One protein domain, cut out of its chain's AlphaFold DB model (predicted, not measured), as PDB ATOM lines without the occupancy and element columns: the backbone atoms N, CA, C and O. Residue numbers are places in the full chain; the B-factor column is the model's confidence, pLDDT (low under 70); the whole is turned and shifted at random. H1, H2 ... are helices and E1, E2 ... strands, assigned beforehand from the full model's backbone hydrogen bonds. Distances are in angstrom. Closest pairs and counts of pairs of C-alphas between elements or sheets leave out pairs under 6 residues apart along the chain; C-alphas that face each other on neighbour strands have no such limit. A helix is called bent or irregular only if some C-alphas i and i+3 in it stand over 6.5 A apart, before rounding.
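This is residues 13 to 37 and 55 to 88 of the 258 residues of an uncharacterized protein of Plasmodiophora brassicae (UniProt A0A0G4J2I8). Two helices, H1 and H2, lie at opposite ends of a small body and run in crosswise directions, with the short strand E1 between them. Before H1 the chain folds back on itself in a loop, residues 13 to 24, and before E1 a second loop folds back so that residues 60 to 61 pair with E1. The printed part has 59 residues, with two named helices and one named strand in the order H1, E1, H2; E1 pairs with no named strand. The class is mostly helix, although under half of the printed residues are in named elements. The whole is compact, with a radius of gyration of the C-alphas of 11.3 A, and spans 31 by 26 by 21 A.

Along the printed part, residues 13 to 14 first pair with residues 21 to 22, antiparallel. Next comes H1, residues 25 to 36. After the cut, residues 60 to 61 pair with E1, residues 68 to 70, antiparallel. The closest C-alphas of H1 and E1 are those of Met 25 and Gly 69, 7.3 A apart. A tight link of 2 residues joins E1 to H2, residues 73 to 83. The closest C-alphas of E1 and H2 are those of Ile 70 and Leu 76, 6.2 A apart. The centre of E1 is 11.1 A from that of H1 and 11.1 A from that of H2. H1 and H2 are apart, with no C-alpha of the one within 8 A of the other. In H1 and H2 every O i to N i+4 pair is within hydrogen-bond range.

H1, Met 25 to Tyr 36, is 16.0 A from first to last C-alpha, beginning at (586.803, 486.315, 361.880) and ending at (584.417, 470.485, 361.141). E1, Asp 68 to Ile 70, is 6.1 A long in the same measure. H2, Phe 73 to Val 83, is 15.0 A from first to last C-alpha and ends at (569.930, 476.359, 351.361). Neither helix is bent.

The two C-alphas farthest apart are those of Lys 23 and Cys 87, at 32.5 A. Residues 38 to 54 are not printed, and C-alphas 37 and 55 are 16.4 A apart across this cut, which falls in the link from H1 to E1. Residues 55 to 67 are a stretch of 13 residues with no named element. The mean pLDDT of the printed part is 73.0. It is under 70 in 17 residues, among them residues 55 to 58 and 64 to 69.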
ATOM      1  N   ALA A  13     582.018 487.742 365.215       68.44
ATOM      2  CA  ALA A  13     581.700 486.837 364.114       68.44
ATOM      3  C   ALA A  13     580.845 485.660 364.613       68.44
ATOM      4  O   ALA A  13     581.146 485.068 365.650       68.44
ATOM      5  N   THR A  14     579.791 485.296 363.888       70.50
ATOM      6  CA  THR A  14     578.895 484.183 364.242       70.50
ATOM      7  C   THR A  14     579.181 482.954 363.387       70.50
ATOM      8  O   THR A  14     579.446 483.057 362.189       70.50
ATOM      9  N   CYS A  15     579.147 481.767 363.995       70.19
ATOM     10  CA  CYS A  15     579.237 480.522 363.242       70.19
ATOM     11  C   CYS A  15     577.900 480.217 362.558       70.19
ATOM     12  O   CYS A  15     576.848 480.296 363.181       70.19
ATOM     13  N   HIS A  16     577.932 479.839 361.279       65.31
ATOM     14  CA  HIS A  16     576.727 479.439 360.540       65.31
ATOM     15  C   HIS A  16     576.328 477.975 360.802       65.31
ATOM     16  O   HIS A  16     575.247 477.559 360.404       65.31
ATOM     17  N   GLN A  17     577.196 477.187 361.450       64.31
ATOM     18  CA  GLN A  17     576.981 475.752 361.704       64.31
ATOM     19  C   GLN A  17     576.639 475.446 363.168       64.31
ATOM     20  O   GLN A  17     576.235 474.331 363.486       64.31
ATOM     21  N   CYS A  18     576.798 476.413 364.075       72.50
ATOM     22  CA  CYS A  18     576.476 476.257 365.492       72.50
ATOM     23  C   CYS A  18     576.200 477.626 366.145       72.50
ATOM     24  O   CYS A  18     576.591 478.652 365.594       72.50
ATOM     25  N   PRO A  19     575.593 477.680 367.344       73.81
ATOM     26  CA  PRO A  19     575.235 478.942 368.003       73.81
ATOM     27  C   PRO A  19     576.433 479.719 368.592       73.81
ATOM     28  O   PRO A  19     576.244 480.626 369.400       73.81
ATOM     29  N   SER A  20     577.679 479.374 368.244       72.88
ATOM     30  CA  SER A  20     578.866 480.050 368.774       72.88
ATOM     31  C   SER A  20     579.021 481.472 368.223       72.88
ATOM     32  O   SER A  20     579.091 481.684 367.010       72.88
ATOM     33  N   MET A  21     579.164 482.439 369.136       77.31
ATOM     34  CA  MET A  21     579.625 483.799 368.849       77.31
ATOM     35  C   MET A  21     581.110 483.919 369.182       77.31
ATOM     36  O   MET A  21     581.550 483.508 370.255       77.31
ATOM     37  N   LEU A  22     581.892 484.475 368.263       81.62
ATOM     38  CA  LEU A  22     583.346 484.518 368.339       81.62
ATOM     39  C   LEU A  22     583.840 485.955 368.206       81.62
ATOM     40  O   LEU A  22     583.201 486.801 367.587       81.62
ATOM     41  N   LYS A  23     584.988 486.233 368.825       73.50
ATOM     42  CA  LYS A  23     585.511 487.597 368.979       73.50
ATOM     43  C   LYS A  23     585.882 488.297 367.664       73.50
ATOM     44  O   LYS A  23     585.870 489.517 367.618       73.50
ATOM     45  N   ASP A  24     586.249 487.527 366.641       75.94
ATOM     46  CA  ASP A  24     586.732 488.003 365.345       75.94
ATOM     47  C   ASP A  24     586.642 486.883 364.286       75.94
ATOM     48  O   ASP A  24     586.404 485.707 364.599       75.94
ATOM     49  N   MET A  25     586.848 487.247 363.016       66.94
ATOM     50  CA  MET A  25     586.803 486.315 361.880       66.94
ATOM     51  C   MET A  25     587.897 485.238 361.932       66.94
ATOM     52  O   MET A  25     587.663 484.116 361.487       66.94
ATOM     53  N   ASP A  26     589.065 485.535 362.509       71.81
ATOM     54  CA  ASP A  26     590.153 484.559 362.668       71.81
ATOM     55  C   ASP A  26     589.794 483.476 363.692       71.81
ATOM     56  O   ASP A  26     590.150 482.303 363.554       71.81
ATOM     57  N   SER A  27     589.057 483.849 364.734       75.81
ATOM     58  CA  SER A  27     588.512 482.917 365.717       75.81
ATOM     59  C   SER A  27     587.400 482.074 365.111       75.81
ATOM     60  O   SER A  27     587.369 480.874 365.373       75.81
ATOM     61  N   LEU A  28     586.560 482.653 364.244       74.81
ATOM     62  CA  LEU A  28     585.589 481.894 363.454       74.81
ATOM     63  C   LEU A  28     586.253 480.888 362.517       74.81
ATOM     64  O   LEU A  28     585.857 479.725 362.506       74.81
ATOM     65  N   ARG A  29     587.306 481.286 361.801       69.88
ATOM     66  CA  ARG A  29     588.079 480.371 360.955       69.88
ATOM     67  C   ARG A  29     588.647 479.204 361.761       69.88
ATOM     68  O   ARG A  29     588.397 478.055 361.420       69.88
ATOM     69  N   ARG A  30     589.350 479.485 362.867       75.56
ATOM     70  CA  ARG A  30     589.921 478.438 363.737       75.56
ATOM     71  C   ARG A  30     588.854 477.528 364.339       75.56
ATOM     72  O   ARG A  30     589.086 476.330 364.470       75.56
ATOM     73  N   HIS A  31     587.705 478.088 364.709       79.06
ATOM     74  CA  HIS A  31     586.563 477.319 365.188       79.06
ATOM     75  C   HIS A  31     586.058 476.361 364.104       79.06
ATOM     76  O   HIS A  31     585.913 475.176 364.382       79.06
ATOM     77  N   LEU A  32     585.847 476.849 362.878       71.69
ATOM     78  CA  LEU A  32     585.365 476.029 361.768       71.69
ATOM     79  C   LEU A  32     586.368 474.937 361.374       71.69
ATOM     80  O   LEU A  32     585.970 473.795 361.142       71.69
ATOM     81  N   ASP A  33     587.657 475.282 361.343       70.44
ATOM     82  CA  ASP A  33     588.739 474.338 361.071       70.44
ATOM     83  C   ASP A  33     588.771 473.236 362.141       70.44
ATOM     84  O   ASP A  33     588.747 472.058 361.809       70.44
ATOM     85  N   ARG A  34     588.745 473.589 363.431       75.12
ATOM     86  CA  ARG A  34     588.795 472.600 364.520       75.12
ATOM     87  C   ARG A  34     587.523 471.757 364.628       75.12
ATOM     88  O   ARG A  34     587.607 470.575 364.922       75.12
ATOM     89  N   ALA A  35     586.351 472.363 364.465       71.69
ATOM     90  CA  ALA A  35     585.085 471.684 364.730       71.69
ATOM     91  C   ALA A  35     584.616 470.805 363.562       71.69
ATOM     92  O   ALA A  35     583.880 469.853 363.796       71.69
ATOM     93  N   TYR A  36     585.018 471.115 362.322       65.00
ATOM     94  CA  TYR A  36     584.417 470.485 361.141       65.00
ATOM     95  C   TYR A  36     585.418 469.940 360.113       65.00
ATOM     96  O   TYR A  36     584.984 469.244 359.193       65.00
ATOM     97  N   ARG A  37     586.727 470.218 360.222       57.16
ATOM     98  CA  ARG A  37     587.738 469.695 359.279       57.16
ATOM     99  C   ARG A  37     588.163 468.253 359.586       57.16
ATOM    100  O   ARG A  37     588.448 467.519 358.648       57.16
ATOM    101  N   LEU A  55     596.588 481.378 352.153       43.53
ATOM    102  CA  LEU A  55     595.365 482.062 351.749       43.53
ATOM    103  C   LEU A  55     595.029 483.128 352.793       43.53
ATOM    104  O   LEU A  55     594.547 482.841 353.892       43.53
ATOM    105  N   SER A  56     595.261 484.387 352.423       41.84
ATOM    106  CA  SER A  56     594.614 485.550 353.034       41.84
ATOM    107  C   SER A  56     593.101 485.458 352.783       41.84
ATOM    108  O   SER A  56     592.563 486.079 351.868       41.84
ATOM    109  N   LYS A  57     592.410 484.579 353.519       61.41
ATOM    110  CA  LYS A  57     591.005 484.242 353.262       61.41
ATOM    111  C   LYS A  57     590.092 485.270 353.911       61.41
ATOM    112  O   LYS A  57     589.540 485.022 354.978       61.41
ATOM    113  N   ALA A  58     589.896 486.405 353.244       65.94
ATOM    114  CA  ALA A  58     588.631 487.110 353.407       65.94
ATOM    115  C   ALA A  58     587.504 486.086 353.143       65.94
ATOM    116  O   ALA A  58     587.609 485.324 352.176       65.94
ATOM    117  N   PRO A  59     586.481 485.983 353.997       73.56
ATOM    118  CA  PRO A  59     585.423 484.998 353.808       73.56
ATOM    119  C   PRO A  59     584.668 485.257 352.504       73.56
ATOM    120  O   PRO A  59     584.573 486.390 352.045       73.56
ATOM    121  N   PHE A  60     584.085 484.231 351.909       74.81
ATOM    122  CA  PHE A  60     583.033 484.414 350.927       74.81
ATOM    123  C   PHE A  60     581.778 484.952 351.616       74.81
ATOM    124  O   PHE A  60     581.427 484.531 352.725       74.81
ATOM    125  N   ALA A  61     581.113 485.873 350.926       75.25
ATOM    126  CA  ALA A  61     579.734 486.243 351.197       75.25
ATOM    127  C   ALA A  61     578.829 485.428 350.269       75.25
ATOM    128  O   ALA A  61     579.150 485.264 349.080       75.25
ATOM    129  N   CYS A  62     577.715 484.925 350.797       76.06
ATOM    130  CA  CYS A  62     576.695 484.313 349.963       76.06
ATOM    131  C   CYS A  62     576.144 485.355 348.968       76.06
ATOM    132  O   CYS A  62     575.823 486.468 349.392       76.06
ATOM    133  N   PRO A  63     575.985 485.023 347.671       71.75
ATOM    134  CA  PRO A  63     575.324 485.903 346.706       71.75
ATOM    135  C   PRO A  63     573.914 486.345 347.130       71.75
ATOM    136  O   PRO A  63     573.481 487.428 346.756       71.75
ATOM    137  N   PHE A  64     573.233 485.539 347.950       69.50
ATOM    138  CA  PHE A  64     571.897 485.812 348.487       69.50
ATOM    139  C   PHE A  64     571.916 486.584 349.823       69.50
ATOM    140  O   PHE A  64     570.866 486.911 350.363       69.50
ATOM    141  N   GLY A  65     573.100 486.907 350.365       68.31
ATOM    142  CA  GLY A  65     573.279 487.818 351.508       68.31
ATOM    143  C   GLY A  65     572.942 487.261 352.900       68.31
ATOM    144  O   GLY A  65     573.071 487.994 353.889       68.31
ATOM    145  N   ASP A  66     572.549 485.990 352.987       65.75
ATOM    146  CA  ASP A  66     572.080 485.326 354.209       65.75
ATOM    147  C   ASP A  66     573.215 484.901 355.153       65.75
ATOM    148  O   ASP A  66     573.064 484.954 356.372       65.75
ATOM    149  N   VAL A  67     574.368 484.526 354.597       67.69
ATOM    150  CA  VAL A  67     575.544 484.093 355.354       67.69
ATOM    151  C   VAL A  67     576.798 484.816 354.868       67.69
ATOM    152  O   VAL A  67     577.134 484.805 353.682       67.69
ATOM    153  N   ASP A  68     577.529 485.378 355.830       63.47
ATOM    154  CA  ASP A  68     578.921 485.800 355.682       63.47
ATOM    155  C   ASP A  68     579.816 484.836 356.481       63.47
ATOM    156  O   ASP A  68     579.373 484.229 357.455       63.47
ATOM    157  N   GLY A  69     581.086 484.684 356.098       68.38
ATOM    158  CA  GLY A  69     582.027 483.864 356.878       68.38
ATOM    159  C   GLY A  69     582.274 482.451 356.349       68.38
ATOM    160  O   GLY A  69     582.702 481.584 357.110       68.38
ATOM    161  N   ILE A  70     582.024 482.192 355.063       73.94
ATOM    162  CA  ILE A  70     582.336 480.901 354.437       73.94
ATOM    163  C   ILE A  70     583.774 480.944 353.905       73.94
ATOM    164  O   ILE A  70     584.089 481.763 353.056       73.94
ATOM    165  N   PHE A  71     584.676 480.081 354.375       71.50
ATOM    166  CA  PHE A  71     586.113 480.165 354.031       71.50
ATOM    167  C   PHE A  71     586.559 479.228 352.893       71.50
ATOM    168  O   PHE A  71     587.738 479.193 352.530       71.50
ATOM    169  N   GLU A  72     585.635 478.463 352.316       79.88
ATOM    170  CA  GLU A  72     585.908 477.507 351.241       79.88
ATOM    171  C   GLU A  72     584.869 477.659 350.133       79.88
ATOM    172  O   GLU A  72     583.668 477.666 350.408       79.88
ATOM    173  N   PHE A  73     585.319 477.745 348.879       83.06
ATOM    174  CA  PHE A  73     584.411 477.872 347.737       83.06
ATOM    175  C   PHE A  73     583.472 476.663 347.624       83.06
ATOM    176  O   PHE A  73     582.286 476.823 347.360       83.06
ATOM    177  N   SER A  74     583.964 475.455 347.910       83.38
ATOM    178  CA  SER A  74     583.147 474.235 347.941       83.38
ATOM    179  C   SER A  74     582.005 474.317 348.960       83.38
ATOM    180  O   SER A  74     580.891 473.891 348.663       83.38
ATOM    181  N   ARG A  75     582.247 474.912 350.136       82.88
ATOM    182  CA  ARG A  75     581.205 475.158 351.143       82.88
ATOM    183  C   ARG A  75     580.232 476.242 350.703       82.88
ATOM    184  O   ARG A  75     579.045 476.110 350.970       82.88
ATOM    185  N   LEU A  76     580.713 477.281 350.018       83.75
ATOM    186  CA  LEU A  76     579.844 478.310 349.446       83.75
ATOM    187  C   LEU A  76     578.904 477.694 348.409       83.75
ATOM    188  O   LEU A  76     577.701 477.910 348.476       83.75
ATOM    189  N   LYS A  77     579.453 476.905 347.482       85.06
ATOM    190  CA  LYS A  77     578.685 476.187 346.468       85.06
ATOM    191  C   LYS A  77     577.632 475.288 347.117       85.06
ATOM    192  O   LYS A  77     576.457 475.425 346.807       85.06
ATOM    193  N   TYR A  78     578.039 474.454 348.076       85.19
ATOM    194  CA  TYR A  78     577.123 473.579 348.808       85.19
ATOM    195  C   TYR A  78     576.013 474.359 349.527       85.19
ATOM    196  O   TYR A  78     574.850 473.975 349.457       85.19
ATOM    197  N   HIS A  79     576.348 475.468 350.195       83.88
ATOM    198  CA  HIS A  79     575.371 476.347 350.845       83.88
ATOM    199  C   HIS A  79     574.345 476.875 349.840       83.88
ATOM    200  O   HIS A  79     573.148 476.752 350.064       83.88
ATOM    201  N   VAL A  80     574.803 477.402 348.705       80.00
ATOM    202  CA  VAL A  80     573.915 477.929 347.660       80.00
ATOM    203  C   VAL A  80     573.016 476.831 347.076       80.00
ATOM    204  O   VAL A  80     571.810 477.027 346.945       80.00
ATOM    205  N   GLU A  81     573.566 475.645 346.829       84.44
ATOM    206  CA  GLU A  81     572.820 474.513 346.268       84.44
ATOM    207  C   GLU A  81     571.805 473.908 347.241       84.44
ATOM    208  O   GLU A  81     570.745 473.460 346.814       84.44
ATOM    209  N   THR A  82     572.092 473.902 348.543       80.12
ATOM    210  CA  THR A  82     571.234 473.233 349.535       80.12
ATOM    211  C   THR A  82     570.276 474.173 350.253       80.12
ATOM    212  O   THR A  82     569.120 473.811 350.461       80.12
ATOM    213  N   VAL A  83     570.728 475.375 350.615       77.81
ATOM    214  CA  VAL A  83     569.930 476.359 351.361       77.81
ATOM    215  C   VAL A  83     569.063 477.175 350.413       77.81
ATOM    216  O   VAL A  83     567.865 477.311 350.644       77.81
ATOM    217  N   HIS A  84     569.649 477.665 349.318       78.38
ATOM    218  CA  HIS A  84     568.935 478.482 348.326       78.38
ATOM    219  C   HIS A  84     568.330 477.658 347.191       78.38
ATOM    220  O   HIS A  84     567.657 478.218 346.331       78.38
ATOM    221  N   GLN A  85     568.573 476.341 347.175       78.88
ATOM    222  CA  GLN A  85     568.136 475.434 346.106       78.88
ATOM    223  C   GLN A  85     568.520 475.959 344.713       78.88
ATOM    224  O   GLN A  85     567.772 475.823 343.744       78.88
ATOM    225  N   HIS A  86     569.692 476.595 344.622       76.81
ATOM    226  CA  HIS A  86     570.157 477.255 343.413       76.81
ATOM    227  C   HIS A  86     571.542 476.762 343.008       76.81
ATOM    228  O   HIS A  86     572.406 476.538 343.849       76.81
ATOM    229  N   CYS A  87     571.784 476.628 341.709       79.94
ATOM    230  CA  CYS A  87     573.102 476.265 341.199       79.94
ATOM    231  C   CYS A  87     573.877 477.528 340.840       79.94
ATOM    232  O   CYS A  87     573.346 478.418 340.177       79.94
ATOM    233  N   LEU A  88     575.155 477.587 341.218       81.00
ATOM    234  CA  LEU A  88     576.033 478.643 340.726       81.00
ATOM    235  C   LEU A  88     576.221 478.486 339.206       81.00
ATOM    236  O   LEU A  88     576.573 477.384 338.768       81.00
TER     237      LEU A  88